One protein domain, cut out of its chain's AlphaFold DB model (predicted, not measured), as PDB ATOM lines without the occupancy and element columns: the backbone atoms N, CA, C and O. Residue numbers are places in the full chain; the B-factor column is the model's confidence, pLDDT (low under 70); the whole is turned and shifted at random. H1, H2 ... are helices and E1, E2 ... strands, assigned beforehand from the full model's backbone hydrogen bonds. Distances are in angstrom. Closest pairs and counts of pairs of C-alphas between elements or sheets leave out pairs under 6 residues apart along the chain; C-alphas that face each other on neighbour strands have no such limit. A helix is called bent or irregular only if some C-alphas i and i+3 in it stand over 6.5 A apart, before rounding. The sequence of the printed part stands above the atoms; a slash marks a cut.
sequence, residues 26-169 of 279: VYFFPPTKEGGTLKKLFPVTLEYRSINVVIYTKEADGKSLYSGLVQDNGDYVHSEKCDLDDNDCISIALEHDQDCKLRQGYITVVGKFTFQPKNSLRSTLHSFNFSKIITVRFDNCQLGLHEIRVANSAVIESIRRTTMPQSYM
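What this domain is: This is residues 26 to 169 of the 279 residues of an uncharacterized protein of Leptospira alstonii serovar Pingchang str. 80-412 (UniProt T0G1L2). A long, twisted sheet of five strands curls round one helix, H3, with the long strands E4, E5 and E6 running along the longest axis. H2 packs on the sheet at E3 and E2, H1 packs on the last residues of H3, and just beyond H3 the first and last strands, E1 and E7, pair in a small second sheet. The printed part has 144 residues with three named helices and seven named strands, in the order E1 H1 E2 H2 E3 E4 E5 E6 H3 E7, and the class is mixed, helices and strands. The large sheet is mixed and runs E3 E2 E4 E5 E6; the small one, E1 and E7, is antiparallel. The whole is compact by its radius of gyration of the C-alphas, 16.4 A, yet elongated in outline, spanning 55 by 28 by 28 A.

How they stand to each other: E1, residues 26 to 28, is the antiparallel neighbour of E7, residues 166 to 169; N 28 and O 166 are 3.0 A apart, within hydrogen-bond range. H1, residues 33 to 41, touches H3, residues 145 to 163, through residues 162 to 163 of H3 alone. The closest C-alphas of the two are those of Gly 35 and Thr 163, 4.4 A apart, and their lines stand at a steep tilt of 60 degrees, the same way. E2, residues 51 to 57, H2, residues 62 to 70, and E3, residues 76 to 78, form a strand-helix-strand unit, two parallel neighbour strands with a helix between, and its crossover is right-handed. Across E3 and E2, N 77 and O 51 are within hydrogen-bond range at 3.1 A. H2 has a height over the sheet of 7.3 A and lies only just over E3, with 3 of its C-alphas there; it runs along the strands, at 11 degrees to E3 on the local plane. H2 touches H3, closest at the C-alphas of Leu 65 and Ser 153, 5.9 A apart, with a steep tilt of 35.4 degrees, only just past shallow. E4, residues 89 to 101, is the parallel neighbour of E2, with N 56 and O 92 2.7 A apart. E4, E5, residues 104 to 116, and E6, residues 128 to 138, make a meander, each strand the antiparallel neighbour of the one before; E4 and E5 form one hairpin, E5 and E6 another. N 95 and O 110 are 2.9 A apart, and N 109 and O 134 are 2.8 A apart. The sheet curls round H3; the closest C-alphas of H3 and E6 are those of Ala 151 and Val 136, 5.9 A apart. The arrangement has two layers, the sheet and H1, H2 and H3 on one face of it. In H1 and H3 every O i to N i+4 pair is within hydrogen-bond range; in H2, 3 of 5 are.

Where its parts are: E1 begins at C-alpha 26, (-50.320, 1.431, -10.657), and is 6.4 A long. H1 measures 12.7 A, E2 19.1 A, H2 12.6 A and E3 6.7 A. H2 is neither bent nor irregular, but only just: C-alphas 65 and 68 are 6.2 A apart. E4 measures 38.4 A, starting at C-alpha 89, (-44.850, 17.868, -17.230); E5 measures 38.6 A and E6 32.9 A. H3 spans 26.8 A, and E7, 10.0 A, ends at C-alpha 169, (-50.853, -3.030, -15.607).

The domain as a whole: The two C-alphas farthest apart are those of Leu 102 and Leu 121, 55.7 A. The printed part has no cut, and its long link is E5 to E6, with 11 residues. The mean pLDDT of the printed part is 72.4; 57 residues are under 70, among them residues 58 to 78, 119 to 125 and 164 to 169.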
ATOM      1  N   VAL A  26     -50.941   1.116 -11.952       49.78
ATOM      2  CA  VAL A  26     -50.320   1.431 -10.657       49.78
ATOM      3  C   VAL A  26     -48.943   1.920 -11.009       49.78
ATOM      4  O   VAL A  26     -48.230   1.315 -11.805       49.78
ATOM      5  N   TYR A  27     -48.597   3.042 -10.408       59.03
ATOM      6  CA  TYR A  27     -47.325   3.691 -10.602       59.03
ATOM      7  C   TYR A  27     -46.487   3.429  -9.361       59.03
ATOM      8  O   TYR A  27     -46.816   3.890  -8.265       59.03
ATOM      9  N   PHE A  28     -45.415   2.662  -9.530       58.03
ATOM     10  CA  PHE A  28     -44.430   2.467  -8.477       58.03
ATOM     11  C   PHE A  28     -43.350   3.522  -8.615       58.03
ATOM     12  O   PHE A  28     -42.647   3.586  -9.623       58.03
ATOM     13  N   PHE A  29     -43.237   4.356  -7.588       67.25
ATOM     14  CA  PHE A  29     -42.151   5.315  -7.468       67.25
ATOM     15  C   PHE A  29     -40.944   4.635  -6.820       67.25
ATOM     16  O   PHE A  29     -41.133   3.895  -5.848       67.25
ATOM     17  N   PRO A  30     -39.719   4.907  -7.296       64.44
ATOM     18  CA  PRO A  30     -38.509   4.402  -6.661       64.44
ATOM     19  C   PRO A  30     -38.426   4.810  -5.175       64.44
ATOM     20  O   PRO A  30     -38.859   5.914  -4.823       64.44
ATOM     21  N   PRO A  31     -37.845   3.976  -4.289       63.34
ATOM     22  CA  PRO A  31     -37.722   4.226  -2.852       63.34
ATOM     23  C   PRO A  31     -36.586   5.215  -2.537       63.34
ATOM     24  O   PRO A  31     -35.798   5.024  -1.615       63.34
ATOM     25  N   THR A  32     -36.486   6.283  -3.316       69.81
ATOM     26  CA  THR A  32     -35.538   7.381  -3.121       69.81
ATOM     27  C   THR A  32     -36.249   8.553  -2.445       69.81
ATOM     28  O   THR A  32     -37.483   8.608  -2.374       69.81
ATOM     29  N   LYS A  33     -35.486   9.535  -1.954       79.06
ATOM     30  CA  LYS A  33     -36.061  10.770  -1.402       79.06
ATOM     31  C   LYS A  33     -36.926  11.484  -2.447       79.06
ATOM     32  O   LYS A  33     -38.018  11.964  -2.134       79.06
ATOM     33  N   GLU A  34     -36.451  11.541  -3.684       80.44
ATOM     34  CA  GLU A  34     -37.117  12.187  -4.808       80.44
ATOM     35  C   GLU A  34     -38.360  11.403  -5.252       80.44
ATOM     36  O   GLU A  34     -39.432  11.992  -5.384       80.44
ATOM     37  N   GLY A  35     -38.261  10.079  -5.402       74.75
ATOM     38  CA  GLY A  35     -39.389   9.207  -5.744       74.75
ATOM     39  C   GLY A  35     -40.475   9.226  -4.669       74.75
ATOM     40  O   GLY A  35     -41.657   9.368  -4.979       74.75
ATOM     41  N   GLY A  36     -40.093   9.212  -3.389       72.31
ATOM     42  CA  GLY A  36     -41.017   9.384  -2.268       72.31
ATOM     43  C   GLY A  36     -41.669  10.771  -2.217       72.31
ATOM     44  O   GLY A  36     -42.819  10.891  -1.792       72.31
ATOM     45  N   THR A  37     -40.968  11.815  -2.667       79.81
ATOM     46  CA  THR A  37     -41.535  13.165  -2.806       79.81
ATOM     47  C   THR A  37     -42.550  13.195  -3.941       79.81
ATOM     48  O   THR A  37     -43.691  13.579  -3.705       79.81
ATOM     49  N   LEU A  38     -42.188  12.699  -5.127       76.06
ATOM     50  CA  LEU A  38     -43.089  12.606  -6.277       76.06
ATOM     51  C   LEU A  38     -44.326  11.770  -5.961       76.06
ATOM     52  O   LEU A  38     -45.433  12.227  -6.211       76.06
ATOM     53  N   LYS A  39     -44.177  10.625  -5.290       75.12
ATOM     54  CA  LYS A  39     -45.307   9.807  -4.823       75.12
ATOM     55  C   LYS A  39     -46.345  10.613  -4.034       75.12
ATOM     56  O   LYS A  39     -47.534  10.342  -4.142       75.12
ATOM     57  N   LYS A  40     -45.918  11.605  -3.242       75.62
ATOM     58  CA  LYS A  40     -46.830  12.499  -2.504       75.62
ATOM     59  C   LYS A  40     -47.479  13.551  -3.405       75.62
ATOM     60  O   LYS A  40     -48.583  13.990  -3.100       75.62
ATOM     61  N   LEU A  41     -46.806  13.952  -4.488       73.50
ATOM     62  CA  LEU A  41     -47.347  14.870  -5.496       73.50
ATOM     63  C   LEU A  41     -48.409  14.201  -6.387       73.50
ATOM     64  O   LEU A  41     -49.257  14.904  -6.926       73.50
ATOM     65  N   PHE A  42     -48.386  12.869  -6.516       68.69
ATOM     66  CA  PHE A  42     -49.329  12.083  -7.319       68.69
ATOM     67  C   PHE A  42     -50.315  11.288  -6.440       68.69
ATOM     68  O   PHE A  42     -50.098  10.100  -6.183       68.69
ATOM     69  N   PRO A  43     -51.418  11.896  -5.964       55.59
ATOM     70  CA  PRO A  43     -52.415  11.183  -5.178       55.59
ATOM     71  C   PRO A  43     -53.206  10.173  -6.037       55.59
ATOM     72  O   PRO A  43     -54.205  10.482  -6.674       55.59
ATOM     73  N   VAL A  44     -52.738   8.927  -5.959       51.47
ATOM     74  CA  VAL A  44     -53.470   7.646  -5.991       51.47
ATOM     75  C   VAL A  44     -53.981   7.112  -7.335       51.47
ATOM     76  O   VAL A  44     -53.924   5.900  -7.508       51.47
ATOM     77  N   THR A  45     -54.355   7.909  -8.331       50.16
ATOM     78  CA  THR A  45     -54.724   7.340  -9.645       50.16
ATOM     79  C   THR A  45     -54.379   8.284 -10.788       50.16
ATOM     80  O   THR A  45     -55.129   9.188 -11.143       50.16
ATOM     81  N   LEU A  46     -53.229   8.044 -11.418       50.84
ATOM     82  CA  LEU A  46     -52.938   8.545 -12.761       50.84
ATOM     83  C   LEU A  46     -53.839   7.780 -13.751       50.84
ATOM     84  O   LEU A  46     -53.395   6.872 -14.456       50.84
ATOM     85  N   GLU A  47     -55.134   8.097 -13.767       50.91
ATOM     86  CA  GLU A  47     -56.030   7.648 -14.830       50.91
ATOM     87  C   GLU A  47     -55.549   8.260 -16.148       50.91
ATOM     88  O   GLU A  47     -55.662   9.463 -16.362       50.91
ATOM     89  N   TYR A  48     -54.972   7.421 -17.012       49.91
ATOM     90  CA  TYR A  48     -54.683   7.679 -18.430       49.91
ATOM     91  C   TYR A  48     -53.905   8.958 -18.789       49.91
ATOM     92  O   TYR A  48     -53.856   9.318 -19.964       49.91
ATOM     93  N   ARG A  49     -53.252   9.631 -17.837       54.62
ATOM     94  CA  ARG A  49     -52.408  10.787 -18.154       54.62
ATOM     95  C   ARG A  49     -51.041  10.313 -18.611       54.62
ATOM     96  O   ARG A  49     -50.344   9.613 -17.881       54.62
ATOM     97  N   SER A  50     -50.687  10.677 -19.836       60.03
ATOM     98  CA  SER A  50     -49.304  10.603 -20.291       60.03
ATOM     99  C   SER A  50     -48.509  11.668 -19.542       60.03
ATOM    100  O   SER A  50     -48.990  12.782 -19.346       60.03
ATOM    101  N   ILE A  51     -47.303  11.330 -19.092       67.38
ATOM    102  CA  ILE A  51     -46.384  12.333 -18.559       67.38
ATOM    103  C   ILE A  51     -45.621  12.904 -19.750       67.38
ATOM    104  O   ILE A  51     -44.950  12.171 -20.484       67.38
ATOM    105  N   ASN A  52     -45.717  14.214 -19.953       70.31
ATOM    106  CA  ASN A  52     -44.935  14.873 -20.988       70.31
ATOM    107  C   ASN A  52     -43.503  15.031 -20.483       70.31
ATOM    108  O   ASN A  52     -43.277  15.619 -19.424       70.31
ATOM    109  N   VAL A  53     -42.538  14.509 -21.239       69.56
ATOM    110  CA  VAL A  53     -41.115  14.669 -20.928       69.56
ATOM    111  C   VAL A  53     -40.484  15.550 -21.990       69.56
ATOM    112  O   VAL A  53     -40.479  15.207 -23.173       69.56
ATOM    113  N   VAL A  54     -39.941  16.681 -21.549       75.56
ATOM    114  CA  VAL A  54     -39.253  17.651 -22.403       75.56
ATOM    115  C   VAL A  54     -37.781  17.671 -22.021       75.56
ATOM    116  O   VAL A  54     -37.444  17.947 -20.871       75.56
ATOM    117  N   ILE A  55     -36.899  17.384 -22.980       75.81
ATOM    118  CA  ILE A  55     -35.449  17.382 -22.763       75.81
ATOM    119  C   ILE A  55     -34.832  18.570 -23.491       75.81
ATOM    120  O   ILE A  55     -34.837  18.640 -24.717       75.81
ATOM    121  N   TYR A  56     -34.246  19.476 -22.720       78.75
ATOM    122  CA  TYR A  56     -33.431  20.579 -23.190       78.75
ATOM    123  C   TYR A  56     -31.960  20.179 -23.099       78.75
ATOM    124  O   TYR A  56     -31.409  19.974 -22.017       78.75
ATOM    125  N   THR A  57     -31.314  20.077 -24.252       71.50
ATOM    126  CA  THR A  57     -29.870  19.873 -24.379       71.50
ATOM    127  C   THR A  57     -29.305  20.951 -25.298       71.50
ATOM    128  O   THR A  57     -30.010  21.470 -26.164       71.50
ATOM    129  N   LYS A  58     -28.032  21.309 -25.108       69.12
ATOM    130  CA  LYS A  58     -27.317  22.218 -26.018       69.12
ATOM    131  C   LYS A  58     -27.091  21.605 -27.410       69.12
ATOM    132  O   LYS A  58     -26.770  22.335 -28.340       69.12
ATOM    133  N   GLU A  59     -27.249  20.290 -27.558       65.62
ATOM    134  CA  GLU A  59     -27.000  19.551 -28.800       65.62
ATOM    135  C   GLU A  59     -28.300  19.168 -29.521       65.62
ATOM    136  O   GLU A  59     -29.322  18.906 -28.893       65.62
ATOM    137  N   ALA A  60     -28.265  19.057 -30.852       59.69
ATOM    138  CA  ALA A  60     -29.444  18.775 -31.684       59.69
ATOM    139  C   ALA A  60     -30.038  17.348 -31.531       59.69
ATOM    140  O   ALA A  60     -31.052  17.033 -32.151       59.69
ATOM    141  N   ASP A  61     -29.445  16.479 -30.705       62.19
ATOM    142  CA  ASP A  61     -29.734  15.036 -30.642       62.19
ATOM    143  C   ASP A  61     -30.723  14.595 -29.550       62.19
ATOM    144  O   ASP A  61     -30.778  13.407 -29.208       62.19
ATOM    145  N   GLY A  62     -31.548  15.507 -29.025       63.59
ATOM    146  CA  GLY A  62     -32.534  15.209 -27.972       63.59
ATOM    147  C   GLY A  62     -33.406  13.969 -28.243       63.59
ATOM    148  O   GLY A  62     -33.711  13.216 -27.318       63.59
ATOM    149  N   LYS A  63     -33.714  13.674 -29.518       64.62
ATOM    150  CA  LYS A  63     -34.465  12.470 -29.929       64.62
ATOM    151  C   LYS A  63     -33.745  11.153 -29.619       64.62
ATOM    152  O   LYS A  63     -34.393  10.192 -29.216       64.62
ATOM    153  N   SER A  64     -32.426  11.093 -29.809       64.25
ATOM    154  CA  SER A  64     -31.649   9.874 -29.545       64.25
ATOM    155  C   SER A  64     -31.538   9.600 -28.043       64.25
ATOM    156  O   SER A  64     -31.729   8.467 -27.609       64.25
ATOM    157  N   LEU A  65     -31.352  10.655 -27.246       65.88
ATOM    158  CA  LEU A  65     -31.294  10.598 -25.784       65.88
ATOM    159  C   LEU A  65     -32.636  10.174 -25.162       65.88
ATOM    160  O   LEU A  65     -32.665   9.447 -24.172       65.88
ATOM    161  N   TYR A  66     -33.750  10.580 -25.774       64.50
ATOM    162  CA  TYR A  66     -35.101  10.205 -25.354       64.50
ATOM    163  C   TYR A  66     -35.417   8.717 -25.559       64.50
ATOM    164  O   TYR A  66     -36.190   8.151 -24.788       64.50
ATOM    165  N   SER A  67     -34.820   8.062 -26.563       60.19
ATOM    166  CA  SER A  67     -35.117   6.651 -26.859       60.19
ATOM    167  C   SER A  67     -34.874   5.719 -25.660       60.19
ATOM    168  O   SER A  67     -35.653   4.791 -25.458       60.19
ATOM    169  N   GLY A  68     -33.891   6.034 -24.803       57.81
ATOM    170  CA  GLY A  68     -33.633   5.300 -23.557       57.81
ATOM    171  C   GLY A  68     -34.718   5.474 -22.484       57.81
ATOM    172  O   GLY A  68     -35.016   4.538 -21.746       57.81
ATOM    173  N   LEU A  69     -35.396   6.629 -22.437       59.31
ATOM    174  CA  LEU A  69     -36.478   6.869 -21.472       59.31
ATOM    175  C   LEU A  69     -37.754   6.088 -21.788       59.31
ATOM    176  O   LEU A  69     -38.515   5.769 -20.875       59.31
ATOM    177  N   VAL A  70     -38.020   5.840 -23.070       55.25
ATOM    178  CA  VAL A  70     -39.384   5.567 -23.562       55.25
ATOM    179  C   VAL A  70     -39.572   4.164 -24.103       55.25
ATOM    180  O   VAL A  70     -40.695   3.778 -24.420       55.25
ATOM    181  N   GLN A  71     -38.508   3.368 -24.136       49.06
ATOM    182  CA  GLN A  71     -38.516   2.112 -24.869       49.06
ATOM    183  C   GLN A  71     -39.556   1.074 -24.416       49.06
ATOM    184  O   GLN A  71     -39.916   0.253 -25.251       49.06
ATOM    185  N   ASP A  72     -40.126   1.141 -23.203       47.38
ATOM    186  CA  ASP A  72     -40.866  -0.027 -22.693       47.38
ATOM    187  C   ASP A  72     -42.371   0.110 -22.405       47.38
ATOM    188  O   ASP A  72     -43.060  -0.896 -22.531       47.38
ATOM    189  N   ASN A  73     -42.952   1.276 -22.073       49.50
ATOM    190  CA  ASN A  73     -44.300   1.255 -21.446       49.50
ATOM    191  C   ASN A  73     -45.348   2.270 -21.947       49.50
ATOM    192  O   ASN A  73     -46.477   2.262 -21.459       49.50
ATOM    193  N   GLY A  74     -45.033   3.138 -22.919       56.47
ATOM    194  CA  GLY A  74     -46.007   4.112 -23.448       56.47
ATOM    195  C   GLY A  74     -46.506   5.148 -22.424       56.47
ATOM    196  O   GLY A  74     -47.547   5.770 -22.628       56.47
ATOM    197  N   ASP A  75     -45.782   5.324 -21.316       58.25
ATOM    198  CA  ASP A  75     -46.151   6.231 -20.219       58.25
ATOM    199  C   ASP A  75     -45.670   7.673 -20.432       58.25
ATOM    200  O   ASP A  75     -46.156   8.601 -19.781       58.25
ATOM    201  N   TYR A  76     -44.740   7.862 -21.370       66.88
ATOM    202  CA  TYR A  76     -44.087   9.135 -21.641       66.88
ATOM    203  C   TYR A  76     -44.313   9.558 -23.083       66.88
ATOM    204  O   TYR A  76     -44.130   8.764 -24.004       66.88
ATOM    205  N   VAL A  77     -44.639  10.832 -23.281       68.12
ATOM    206  CA  VAL A  77     -44.758  11.437 -24.612       68.12
ATOM    207  C   VAL A  77     -43.662  12.482 -24.774       68.12
ATOM    208  O   VAL A  77     -43.442  13.314 -23.892       68.12
ATOM    209  N   HIS A  78     -42.942  12.406 -25.894       69.62
ATOM    210  CA  HIS A  78     -41.957  13.408 -26.274       69.62
ATOM    211  C   HIS A  78     -42.697  14.672 -26.682       69.62
ATOM    212  O   HIS A  78     -43.505  14.641 -27.612       69.62
ATOM    213  N   SER A  79     -42.372  15.782 -26.033       71.75
ATOM    214  CA  SER A  79     -42.836  17.094 -26.454       71.75
ATOM    215  C   SER A  79     -41.669  18.069 -26.499       71.75
ATOM    216  O   SER A  79     -40.743  17.984 -25.697       71.75
ATOM    217  N   GLU A  80     -41.720  19.010 -27.436       74.25
ATOM    218  CA  GLU A  80     -40.761  20.120 -27.506       74.25
ATOM    219  C   GLU A  80     -41.079  21.209 -26.476       74.25
ATOM    220  O   GLU A  80     -40.221  22.021 -26.133       74.25
ATOM    221  N   LYS A  81     -42.320  21.233 -25.975       78.00
ATOM    222  CA  LYS A  81     -42.803  22.205 -24.995       78.00
ATOM    223  C   LYS A  81     -43.691  21.531 -23.964       78.00
ATOM    224  O   LYS A  81     -44.452  20.613 -24.272       78.00
ATOM    225  N   CYS A  82     -43.632  22.025 -22.736       71.12
ATOM    226  CA  CYS A  82     -44.672  21.741 -21.761       71.12
ATOM    227  C   CYS A  82     -45.889  22.605 -22.113       71.12
ATOM    228  O   CYS A  82     -46.073  23.659 -21.512       71.12
ATOM    229  N   ASP A  83     -46.685  22.202 -23.105       66.25
ATOM    230  CA  ASP A  83     -48.007  22.802 -23.292       66.25
ATOM    231  C   ASP A  83     -48.915  22.248 -22.187       66.25
ATOM    232  O   ASP A  83     -49.220  21.054 -22.120       66.25
ATOM    233  N   LEU A  84     -49.227  23.131 -21.237       59.66
ATOM    234  CA  LEU A  84     -49.786  22.844 -19.909       59.66
ATOM    235  C   LEU A  84     -51.254  22.390 -19.928       59.66
ATOM    236  O   LEU A  84     -51.839  22.158 -18.868       59.66
ATOM    237  N   ASP A  85     -51.859  22.293 -21.109       63.78
ATOM    238  CA  ASP A  85     -53.309  22.198 -21.225       63.78
ATOM    239  C   ASP A  85     -53.838  20.818 -20.810       63.78
ATOM    240  O   ASP A  85     -54.902  20.747 -20.187       63.78
ATOM    241  N   ASP A  86     -53.066  19.731 -20.992       61.09
ATOM    242  CA  ASP A  86     -53.589  18.377 -20.755       61.09
ATOM    243  C   ASP A  86     -52.837  17.445 -19.798       61.09
ATOM    244  O   ASP A  86     -53.506  16.641 -19.138       61.09
ATOM    245  N   ASN A  87     -51.530  17.611 -19.584       67.88
ATOM    246  CA  ASN A  87     -50.701  16.612 -18.892       67.88
ATOM    247  C   ASN A  87     -49.786  17.195 -17.807       67.88
ATOM    248  O   ASN A  87     -49.414  18.368 -17.844       67.88
ATOM    249  N   ASP A  88     -49.375  16.345 -16.861       76.25
ATOM    250  CA  ASP A  88     -48.263  16.648 -15.956       76.25
ATOM    251  C   ASP A  88     -46.955  16.702 -16.762       76.25
ATOM    252  O   ASP A  88     -46.730  15.859 -17.640       76.25
ATOM    253  N   CYS A  89     -46.091  17.683 -16.478       78.62
ATOM    254  CA  CYS A  89     -44.850  17.868 -17.230       78.62
ATOM    255  C   CYS A  89     -43.600  17.615 -16.383       78.62
ATOM    256  O   CYS A  89     -43.485  18.080 -15.247       78.62
ATOM    257  N   ILE A  90     -42.635  16.920 -16.985       78.81
ATOM    258  CA  ILE A  90     -41.252  16.829 -16.524       78.81
ATOM    259  C   ILE A  90     -40.381  17.535 -17.558       78.81
ATOM    260  O   ILE A  90     -40.280  17.089 -18.701       78.81
ATOM    261  N   SER A  91     -39.705  18.603 -17.148       82.38
ATOM    262  CA  SER A  91     -38.631  19.193 -17.939       82.38
ATOM    263  C   SER A  91     -37.266  18.777 -17.402       82.38
ATOM    264  O   SER A  91     -37.037  18.710 -16.192       82.38
ATOM    265  N   ILE A  92     -36.366  18.468 -18.331       83.88
ATOM    266  CA  ILE A  92     -35.012  17.983 -18.087       83.88
ATOM    267  C   ILE A  92     -34.060  18.926 -18.810       83.88
ATOM    268  O   ILE A  92     -34.091  18.984 -20.032       83.88
ATOM    269  N   ALA A  93     -33.212  19.653 -18.091       84.88
ATOM    270  CA  ALA A  93     -32.147  20.452 -18.688       84.88
ATOM    271  C   ALA A  93     -30.795  19.787 -18.428       84.88
ATOM    272  O   ALA A  93     -30.446  19.542 -17.275       84.88
ATOM    273  N   LEU A  94     -30.049  19.493 -19.493       84.06
ATOM    274  CA  LEU A  94     -28.729  18.872 -19.420       84.06
ATOM    275  C   LEU A  94     -27.646  19.897 -19.751       84.06
ATOM    276  O   LEU A  94     -27.610  20.473 -20.840       84.06
ATOM    277  N   GLU A  95     -26.737  20.092 -18.806       86.44
ATOM    278  CA  GLU A  95     -25.518  20.877 -18.966       86.44
ATOM    279  C   GLU A  95     -24.331  19.931 -18.819       86.44
ATOM    280  O   GLU A  95     -24.329  19.100 -17.917       86.44
ATOM    281  N   HIS A  96     -23.326  20.038 -19.684       86.81
ATOM    282  CA  HIS A  96     -22.117  19.235 -19.562       86.81
ATOM    283  C   HIS A  96     -20.859  20.097 -19.600       86.81
ATOM    284  O   HIS A  96     -20.840  21.153 -20.236       86.81
ATOM    285  N   ASP A  97     -19.826  19.608 -18.929       88.75
ATOM    286  CA  ASP A  97     -18.473  20.145 -18.923       88.75
ATOM    287  C   ASP A  97     -17.474  19.016 -19.200       88.75
ATOM    288  O   ASP A  97     -17.720  17.858 -18.841       88.75
ATOM    289  N   GLN A  98     -16.371  19.346 -19.865       90.38
ATOM    290  CA  GLN A  98     -15.363  18.386 -20.304       90.38
ATOM    291  C   GLN A  98     -14.007  18.730 -19.702       90.38
ATOM    292  O   GLN A  98     -13.573  19.878 -19.736       90.38
ATOM    293  N   ASP A  99     -13.311  17.718 -19.199       91.94
ATOM    294  CA  ASP A  99     -11.988  17.866 -18.601       91.94
ATOM    295  C   ASP A  99     -11.070  16.714 -19.043       91.94
ATOM    296  O   ASP A  99     -11.527  15.629 -19.403       91.94
ATOM    297  N   CYS A 100      -9.759  16.936 -19.019       91.88
ATOM    298  CA  CYS A 100      -8.745  15.929 -19.319       91.88
ATOM    299  C   CYS A 100      -7.678  15.952 -18.226       91.88
ATOM    300  O   CYS A 100      -6.907  16.905 -18.100       91.88
ATOM    301  N   LYS A 101      -7.588  14.867 -17.454       89.56
ATOM    302  CA  LYS A 101      -6.589  14.706 -16.389       89.56
ATOM    303  C   LYS A 101      -5.877  13.379 -16.562       89.56
ATOM    304  O   LYS A 101      -6.512  12.357 -16.774       89.56
ATOM    305  N   LEU A 102      -4.547  13.380 -16.467       90.62
ATOM    306  CA  LEU A 102      -3.734  12.154 -16.535       90.62
ATOM    307  C   LEU A 102      -4.025  11.284 -17.780       90.62
ATOM    308  O   LEU A 102      -4.008  10.060 -17.701       90.62
ATOM    309  N   ARG A 103      -4.276  11.921 -18.937       89.19
ATOM    310  CA  ARG A 103      -4.671  11.277 -20.212       89.19
ATOM    311  C   ARG A 103      -6.037  10.578 -20.196       89.19
ATOM    312  O   ARG A 103      -6.357   9.871 -21.143       89.19
ATOM    313  N   GLN A 104      -6.836  10.804 -19.162       85.81
ATOM    314  CA  GLN A 104      -8.216  10.347 -19.067       85.81
ATOM    315  C   GLN A 104      -9.141  11.534 -19.315       85.81
ATOM    316  O   GLN A 104      -8.941  12.614 -18.752       85.81
ATOM    317  N   GLY A 105     -10.129  11.334 -20.177       86.12
ATOM    318  CA  GLY A 105     -11.188  12.301 -20.414       86.12
ATOM    319  C   GLY A 105     -12.294  12.138 -19.380       86.12
ATOM    320  O   GLY A 105     -12.613  11.026 -18.962       86.12
ATOM    321  N   TYR A 106     -12.887  13.249 -18.970       86.00
ATOM    322  CA  TYR A 106     -14.004  13.292 -18.042       86.00
ATOM    323  C   TYR A 106     -15.107  14.149 -18.639       86.00
ATOM    324  O   TYR A 106     -14.850  15.264 -19.085       86.00
ATOM    325  N   ILE A 107     -16.335  13.646 -18.608       82.75
ATOM    326  CA  ILE A 107     -17.525  14.438 -18.913       82.75
ATOM    327  C   ILE A 107     -18.359  14.504 -17.650       82.75
ATOM    328  O   ILE A 107     -18.835  13.477 -17.168       82.75
ATOM    329  N   THR A 108     -18.537  15.708 -17.118       87.56
ATOM    330  CA  THR A 108     -19.461  15.955 -16.014       87.56
ATOM    331  C   THR A 108     -20.754  16.493 -16.582       87.56
ATOM    332  O   THR A 108     -20.755  17.543 -17.212       87.56
ATOM    333  N   VAL A 109     -21.854  15.787 -16.355       84.31
ATOM    334  CA  VAL A 109     -23.189  16.191 -16.784       84.31
ATOM    335  C   VAL A 109     -24.023  16.525 -15.556       84.31
ATOM    336  O   VAL A 109     -24.163  15.714 -14.640       84.31
ATOM    337  N   VAL A 110     -24.595  17.722 -15.554       88.69
ATOM    338  CA  VAL A 110     -25.576  18.199 -14.586       88.69
ATOM    339  C   VAL A 110     -26.946  18.155 -15.251       88.69
ATOM    340  O   VAL A 110     -27.230  18.927 -16.165       88.69
ATOM    341  N   GLY A 111     -27.808  17.261 -14.781       87.12
ATOM    342  CA  GLY A 111     -29.216  17.262 -15.143       87.12
ATOM    343  C   GLY A 111     -30.036  18.021 -14.106       87.12
ATOM    344  O   GLY A 111     -29.983  17.690 -12.920       87.12
ATOM    345  N   LYS A 112     -30.814  19.012 -14.541       87.12
ATOM    346  CA  LYS A 112     -31.792  19.745 -13.727       87.12
ATOM    347  C   LYS A 112     -33.193  19.298 -14.115       87.12
ATOM    348  O   LYS A 112     -33.520  19.253 -15.297       87.12
ATOM    349  N   PHE A 113     -34.005  18.981 -13.118       85.25
ATOM    350  CA  PHE A 113     -35.312  18.369 -13.301       85.25
ATOM    351  C   PHE A 113     -36.355  19.211 -12.620       85.25
ATOM    352  O   PHE A 113     -36.206  19.548 -11.445       85.25
ATOM    353  N   THR A 114     -37.420  19.490 -13.352       84.69
ATOM    354  CA  THR A 114     -38.537  20.272 -12.853       84.69
ATOM    355  C   THR A 114     -39.817  19.518 -13.157       84.69
ATOM    356  O   THR A 114     -40.172  19.294 -14.313       84.69
ATOM    357  N   PHE A 115     -40.500  19.105 -12.096       83.31
ATOM    358  CA  PHE A 115     -41.827  18.528 -12.172       83.31
ATOM    359  C   PHE A 115     -42.877  19.611 -11.937       83.31
ATOM    360  O   PHE A 115     -42.846  20.317 -10.920       83.31
ATOM    361  N   GLN A 116     -43.808  19.721 -12.877       79.56
ATOM    362  CA  GLN A 116     -44.900  20.684 -12.859       79.56
ATOM    363  C   GLN A 116     -46.226  19.921 -12.934       79.56
ATOM    364  O   GLN A 116     -46.584  19.438 -14.012       79.56
ATOM    365  N   PRO A 117     -46.945  19.776 -11.804       75.00
ATOM    366  CA  PRO A 117     -48.256  19.146 -11.817       75.00
ATOM    367  C   PRO A 117     -49.265  20.027 -12.562       75.00
ATOM    368  O   PRO A 117     -49.241  21.256 -12.438       75.00
ATOM    369  N   LYS A 118     -50.195  19.405 -13.292       74.31
ATOM    370  CA  LYS A 118     -51.311  20.110 -13.932       74.31
ATOM    371  C   LYS A 118     -52.170  20.767 -12.858       74.31
ATOM    372  O   LYS A 118     -52.714  20.056 -12.015       74.31
ATOM    373  N   ASN A 119     -52.300  22.098 -12.938       62.12
ATOM    374  CA  ASN A 119     -53.166  22.991 -12.152       62.12
ATOM    375  C   ASN A 119     -54.200  22.243 -11.295       62.12
ATOM    376  O   ASN A 119     -55.364  22.063 -11.664       62.12
ATOM    377  N   SER A 120     -53.775  21.770 -10.128       51.03
ATOM    378  CA  SER A 120     -54.703  21.161  -9.199       51.03
ATOM    379  C   SER A 120     -55.418  22.317  -8.523       51.03
ATOM    380  O   SER A 120     -54.865  22.951  -7.627       51.03
ATOM    381  N   LEU A 121     -56.668  22.555  -8.900       49.25
ATOM    382  CA  LEU A 121     -57.614  23.453  -8.225       49.25
ATOM    383  C   LEU A 121     -57.776  23.184  -6.703       49.25
ATOM    384  O   LEU A 121     -58.630  23.782  -6.057       49.25
ATOM    385  N   ARG A 122     -56.992  22.266  -6.115       47.56
ATOM    386  CA  ARG A 122     -57.029  21.835  -4.715       47.56
ATOM    387  C   ARG A 122     -55.672  21.607  -4.042       47.56
ATOM    388  O   ARG A 122     -55.687  21.233  -2.876       47.56
ATOM    389  N   SER A 123     -54.521  21.792  -4.698       48.91
ATOM    390  CA  SER A 123     -53.241  21.493  -4.039       48.91
ATOM    391  C   SER A 123     -52.331  22.710  -3.919       48.91
ATOM    392  O   SER A 123     -52.097  23.451  -4.867       48.91
ATOM    393  N   THR A 124     -51.785  22.869  -2.723       54.69
ATOM    394  CA  THR A 124     -50.639  23.715  -2.389       54.69
ATOM    395  C   THR A 124     -49.318  23.126  -2.910       54.69
ATOM    396  O   THR A 124     -48.249  23.506  -2.433       54.69
ATOM    397  N   LEU A 125     -49.352  22.154  -3.835       59.62
ATOM    398  CA  LEU A 125     -48.154  21.456  -4.291       59.62
ATOM    399  C   LEU A 125     -47.364  22.369  -5.226       59.62
ATOM    400  O   LEU A 125     -47.753  22.645  -6.360       59.62
ATOM    401  N   HIS A 126     -46.237  22.842  -4.712       72.00
ATOM    402  CA  HIS A 126     -45.242  23.569  -5.479       72.00
ATOM    403  C   HIS A 126     -44.533  22.639  -6.471       72.00
ATOM    404  O   HIS A 126     -44.417  21.433  -6.244       72.00
ATOM    405  N   SER A 127     -44.022  23.223  -7.558       76.69
ATOM    406  CA  SER A 127     -43.121  22.541  -8.488       76.69
ATOM    407  C   SER A 127     -42.002  21.839  -7.721       76.69
ATOM    408  O   SER A 127     -41.381  22.450  -6.845       76.69
ATOM    409  N   PHE A 128     -41.715  20.589  -8.066       84.75
ATOM    410  CA  PHE A 128     -40.604  19.862  -7.468       84.75
ATOM    411  C   PHE A 128     -39.377  19.971  -8.363       84.75
ATOM    412  O   PHE A 128     -39.433  19.627  -9.541       84.75
ATOM    413  N   ASN A 129     -38.280  20.462  -7.792       88.31
ATOM    414  CA  ASN A 129     -37.022  20.645  -8.498       88.31
ATOM    415  C   ASN A 129     -35.927  19.820  -7.836       88.31
ATOM    416  O   ASN A 129     -35.786  19.847  -6.613       88.31
ATOM    417  N   PHE A 130     -35.127  19.134  -8.640       87.25
ATOM    418  CA  PHE A 130     -33.914  18.477  -8.165       87.25
ATOM    419  C   PHE A 130     -32.846  18.466  -9.256       87.25
ATOM    420  O   PHE A 130     -33.088  18.826 -10.410       87.25
ATOM    421  N   SER A 131     -31.626  18.097  -8.884       87.50
ATOM    422  CA  SER A 131     -30.524  17.976  -9.832       87.50
ATOM    423  C   SER A 131     -29.715  16.722  -9.554       87.50
ATOM    424  O   SER A 131     -29.608  16.281  -8.410       87.50
ATOM    425  N   LYS A 132     -29.143  16.150 -10.609       85.44
ATOM    426  CA  LYS A 132     -28.192  15.043 -10.524       85.44
ATOM    427  C   LYS A 132     -26.947  15.395 -11.314       85.44
ATOM    428  O   LYS A 132     -27.038  15.955 -12.402       85.44
ATOM    429  N   ILE A 133     -25.802  15.069 -10.733       85.94
ATOM    430  CA  ILE A 133     -24.488  15.291 -11.323       85.94
ATOM    431  C   ILE A 133     -23.861  13.920 -11.517       85.94
ATOM    432  O   ILE A 133     -23.807  13.139 -10.569       85.94
ATOM    433  N   ILE A 134     -23.413  13.627 -12.731       81.50
ATOM    434  CA  ILE A 134     -22.676  12.402 -13.040       81.50
ATOM    435  C   ILE A 134     -21.405  12.784 -13.771       81.50
ATOM    436  O   ILE A 134     -21.444  13.557 -14.723       81.50
ATOM    437  N   THR A 135     -20.293  12.197 -13.349       83.69
ATOM    438  CA  THR A 135     -19.018  12.300 -14.050       83.69
ATOM    439  C   THR A 135     -18.685  10.950 -14.665       83.69
ATOM    440  O   THR A 135     -18.516   9.963 -13.951       83.69
ATOM    441  N   VAL A 136     -18.590  10.906 -15.991       78.69
ATOM    442  CA  VAL A 136     -18.183   9.717 -16.745       78.69
ATOM    443  C   VAL A 136     -16.723   9.860 -17.141       78.69
ATOM    444  O   VAL A 136     -16.304  10.914 -17.621       78.69
ATOM    445  N   ARG A 137     -15.951   8.797 -16.924       85.38
ATOM    446  CA  ARG A 137     -14.533   8.721 -17.275       85.38
ATOM    447  C   ARG A 137     -14.353   7.926 -18.567       85.38
ATOM    448  O   ARG A 137     -14.955   6.869 -18.727       85.38
ATOM    449  N   PHE A 138     -13.446   8.394 -19.414       82.12
ATOM    450  CA  PHE A 138     -13.017   7.748 -20.648       82.12
ATOM    451  C   PHE A 138     -11.496   7.560 -20.651       82.12
ATOM    452  O   PHE A 138     -10.750   8.342 -20.054       82.12
ATOM    453  N   ASP A 139     -11.020   6.525 -21.341       85.88
ATOM    454  CA  ASP A 139      -9.590   6.182 -21.396       85.88
ATOM    455  C   ASP A 139      -8.772   7.079 -22.338       85.88
ATOM    456  O   ASP A 139      -7.557   6.922 -22.454       85.88
ATOM    457  N   ASN A 140      -9.423   8.028 -23.007       89.25
ATOM    458  CA  ASN A 140      -8.781   9.017 -23.859       89.25
ATOM    459  C   ASN A 140      -9.364  10.415 -23.592       89.25
ATOM    460  O   ASN A 140     -10.460  10.548 -23.053       89.25
ATOM    461  N   CYS A 141      -8.624  11.458 -23.976       90.44
ATOM    462  CA  CYS A 141      -9.062  12.852 -23.842       90.44
ATOM    463  C   CYS A 141      -9.740  13.423 -25.096       90.44
ATOM    464  O   CYS A 141     -10.127  14.589 -25.099       90.44
ATOM    465  N   GLN A 142      -9.855  12.645 -26.173       90.94
ATOM    466  CA  GLN A 142     -10.533  13.076 -27.393       90.94
ATOM    467  C   GLN A 142     -12.021  12.759 -27.257       90.94
ATOM    468  O   GLN A 142     -12.527  11.800 -27.828       90.94
ATOM    469  N   LEU A 143     -12.697  13.574 -26.451       86.94
ATOM    470  CA  LEU A 143     -14.119  13.439 -26.171       86.94
ATOM    471  C   LEU A 143     -14.917  14.001 -27.349       86.94
ATOM    472  O   LEU A 143     -14.903  15.203 -27.614       86.94
ATOM    473  N   GLY A 144     -15.572  13.116 -28.090       84.31
ATOM    474  CA  GLY A 144     -16.438  13.462 -29.201       84.31
ATOM    475  C   GLY A 144     -17.910  13.478 -28.804       84.31
ATOM    476  O   GLY A 144     -18.306  13.306 -27.651       84.31
ATOM    477  N   LEU A 145     -18.757  13.650 -29.818       82.06
ATOM    478  CA  LEU A 145     -20.212  13.636 -29.662       82.06
ATOM    479  C   LEU A 145     -20.726  12.305 -29.083       82.06
ATOM    480  O   LEU A 145     -21.735  12.275 -28.385       82.06
ATOM    481  N   HIS A 146     -20.039  11.194 -29.364       82.62
ATOM    482  CA  HIS A 146     -20.425   9.886 -28.846       82.62
ATOM    483  C   HIS A 146     -20.305   9.826 -27.317       82.62
ATOM    484  O   HIS A 146     -21.265   9.455 -26.644       82.62
ATOM    485  N   GLU A 147     -19.174  10.259 -26.763       82.38
ATOM    486  CA  GLU A 147     -18.907  10.269 -25.325       82.38
ATOM    487  C   GLU A 147     -19.891  11.184 -24.583       82.38
ATOM    488  O   GLU A 147     -20.426  10.810 -23.537       82.38
ATOM    489  N   ILE A 148     -20.211  12.349 -25.161       79.12
ATOM    490  CA  ILE A 148     -21.214  13.274 -24.612       79.12
ATOM    491  C   ILE A 148     -22.600  12.617 -24.578       79.12
ATOM    492  O   ILE A 148     -23.293  12.677 -23.558       79.12
ATOM    493  N   ARG A 149     -23.006  11.938 -25.660       79.38
ATOM    494  CA  ARG A 149     -24.283  11.205 -25.709       79.38
ATOM    495  C   ARG A 149     -24.341  10.081 -24.671       79.38
ATOM    496  O   ARG A 149     -25.393   9.892 -24.057       79.38
ATOM    497  N   VAL A 150     -23.235   9.367 -24.445       77.38
ATOM    498  CA  VAL A 150     -23.131   8.340 -23.395       77.38
ATOM    499  C   VAL A 150     -23.312   8.967 -22.011       77.38
ATOM    500  O   VAL A 150     -24.130   8.488 -21.225       77.38
ATOM    501  N   ALA A 151     -22.626  10.075 -21.725       78.50
ATOM    502  CA  ALA A 151     -22.720  10.747 -20.432       78.50
ATOM    503  C   ALA A 151     -24.117  11.339 -20.163       78.50
ATOM    504  O   ALA A 151     -24.663  11.184 -19.069       78.50
ATOM    505  N   ASN A 152     -24.746  11.946 -21.175       78.19
ATOM    506  CA  ASN A 152     -26.125  12.432 -21.089       78.19
ATOM    507  C   ASN A 152     -27.120  11.286 -20.854       78.19
ATOM    508  O   ASN A 152     -27.990  11.398 -19.989       78.19
ATOM    509  N   SER A 153     -26.967  10.171 -21.575       75.19
ATOM    510  CA  SER A 153     -27.786   8.967 -21.374       75.19
ATOM    511  C   SER A 153     -27.647   8.419 -19.952       75.19
ATOM    512  O   SER A 153     -28.647   8.045 -19.343       75.19
ATOM    513  N   ALA A 154     -26.437   8.434 -19.382       74.06
ATOM    514  CA  ALA A 154     -26.203   7.996 -18.009       74.06
ATOM    515  C   ALA A 154     -26.962   8.857 -16.981       74.06
ATOM    516  O   ALA A 154     -27.577   8.315 -16.060       74.06
ATOM    517  N   VAL A 155     -26.977  10.185 -17.155       80.38
ATOM    518  CA  VAL A 155     -27.786  11.085 -16.310       80.38
ATOM    519  C   VAL A 155     -29.262  10.773 -16.464       80.38
ATOM    520  O   VAL A 155     -29.929  10.499 -15.474       80.38
ATOM    521  N   ILE A 156     -29.769  10.743 -17.691       74.56
ATOM    522  CA  ILE A 156     -31.175  10.444 -17.978       74.56
ATOM    523  C   ILE A 156     -31.622   9.131 -17.313       74.56
ATOM    524  O   ILE A 156     -32.648   9.104 -16.631       74.56
ATOM    525  N   GLU A 157     -30.831   8.067 -17.442       72.38
ATOM    526  CA  GLU A 157     -31.113   6.772 -16.818       72.38
ATOM    527  C   GLU A 157     -31.083   6.825 -15.291       72.38
ATOM    528  O   GLU A 157     -31.957   6.257 -14.629       72.38
ATOM    529  N   SER A 158     -30.117   7.541 -14.714       74.88
ATOM    530  CA  SER A 158     -30.060   7.764 -13.270       74.88
ATOM    531  C   SER A 158     -31.336   8.435 -12.766       74.88
ATOM    532  O   SER A 158     -31.910   7.998 -11.765       74.88
ATOM    533  N   ILE A 159     -31.846   9.438 -13.484       76.50
ATOM    534  CA  ILE A 159     -33.107  10.080 -13.122       76.50
ATOM    535  C   ILE A 159     -34.286   9.148 -13.286       76.50
ATOM    536  O   ILE A 159     -35.078   9.040 -12.351       76.50
ATOM    537  N   ARG A 160     -34.407   8.466 -14.429       74.94
ATOM    538  CA  ARG A 160     -35.498   7.517 -14.665       74.94
ATOM    539  C   ARG A 160     -35.644   6.568 -13.479       74.94
ATOM    540  O   ARG A 160     -36.733   6.384 -12.949       74.94
ATOM    541  N   ARG A 161     -34.519   6.058 -12.989       70.31
ATOM    542  CA  ARG A 161     -34.459   5.124 -11.860       70.31
ATOM    543  C   ARG A 161     -34.634   5.775 -10.493       70.31
ATOM    544  O   ARG A 161     -35.006   5.084  -9.554       70.31
ATOM    545  N   THR A 162     -34.367   7.072 -10.363       70.50
ATOM    546  CA  THR A 162     -34.507   7.800  -9.095       70.50
ATOM    547  C   THR A 162     -35.927   8.322  -8.909       70.50
ATOM    548  O   THR A 162     -36.422   8.341  -7.789       70.50
ATOM    549  N   THR A 163     -36.593   8.763  -9.974       70.69
ATOM    550  CA  THR A 163     -37.790   9.604  -9.839       70.69
ATOM    551  C   THR A 163     -38.972   9.162 -10.668       70.69
ATOM    552  O   THR A 163     -40.104   9.469 -10.302       70.69
ATOM    553  N   MET A 164     -38.740   8.499 -11.800       69.00
ATOM    554  CA  MET A 164     -39.820   8.239 -12.737       69.00
ATOM    555  C   MET A 164     -40.625   7.022 -12.284       69.00
ATOM    556  O   MET A 164     -40.043   5.964 -12.024       69.00
ATOM    557  N   PRO A 165     -41.955   7.155 -12.163       63.34
ATOM    558  CA  PRO A 165     -42.770   6.021 -11.807       63.34
ATOM    559  C   PRO A 165     -42.780   5.010 -12.949       63.34
ATOM    560  O   PRO A 165     -42.952   5.357 -14.116       63.34
ATOM    561  N   GLN A 166     -42.639   3.737 -12.618       63.62
ATOM    562  CA  GLN A 166     -42.893   2.678 -13.583       63.62
ATOM    563  C   GLN A 166     -44.371   2.324 -13.498       63.62
ATOM    564  O   GLN A 166     -44.869   2.041 -12.403       63.62
ATOM    565  N   SER A 167     -45.088   2.406 -14.624       55.91
ATOM    566  CA  SER A 167     -46.458   1.916 -14.660       55.91
ATOM    567  C   SER A 167     -46.454   0.400 -14.781       55.91
ATOM    568  O   SER A 167     -45.659  -0.205 -15.501       55.91
ATOM    569  N   TYR A 168     -47.370  -0.210 -14.050       53.12
ATOM    570  CA  TYR A 168     -47.638  -1.628 -14.118       53.12
ATOM    571  C   TYR A 168     -49.134  -1.816 -14.329       53.12
ATOM    572  O   TYR A 168     -49.968  -1.173 -13.682       53.12
ATOM    573  N   MET A 169     -49.473  -2.688 -15.275       46.84
ATOM    574  CA  MET A 169     -50.853  -3.030 -15.607       46.84
ATOM    575  C   MET A 169     -51.275  -4.249 -14.793       46.84
ATOM    576  O   MET A 169     -51.010  -5.372 -15.199       46.84
TER     577      MET A 169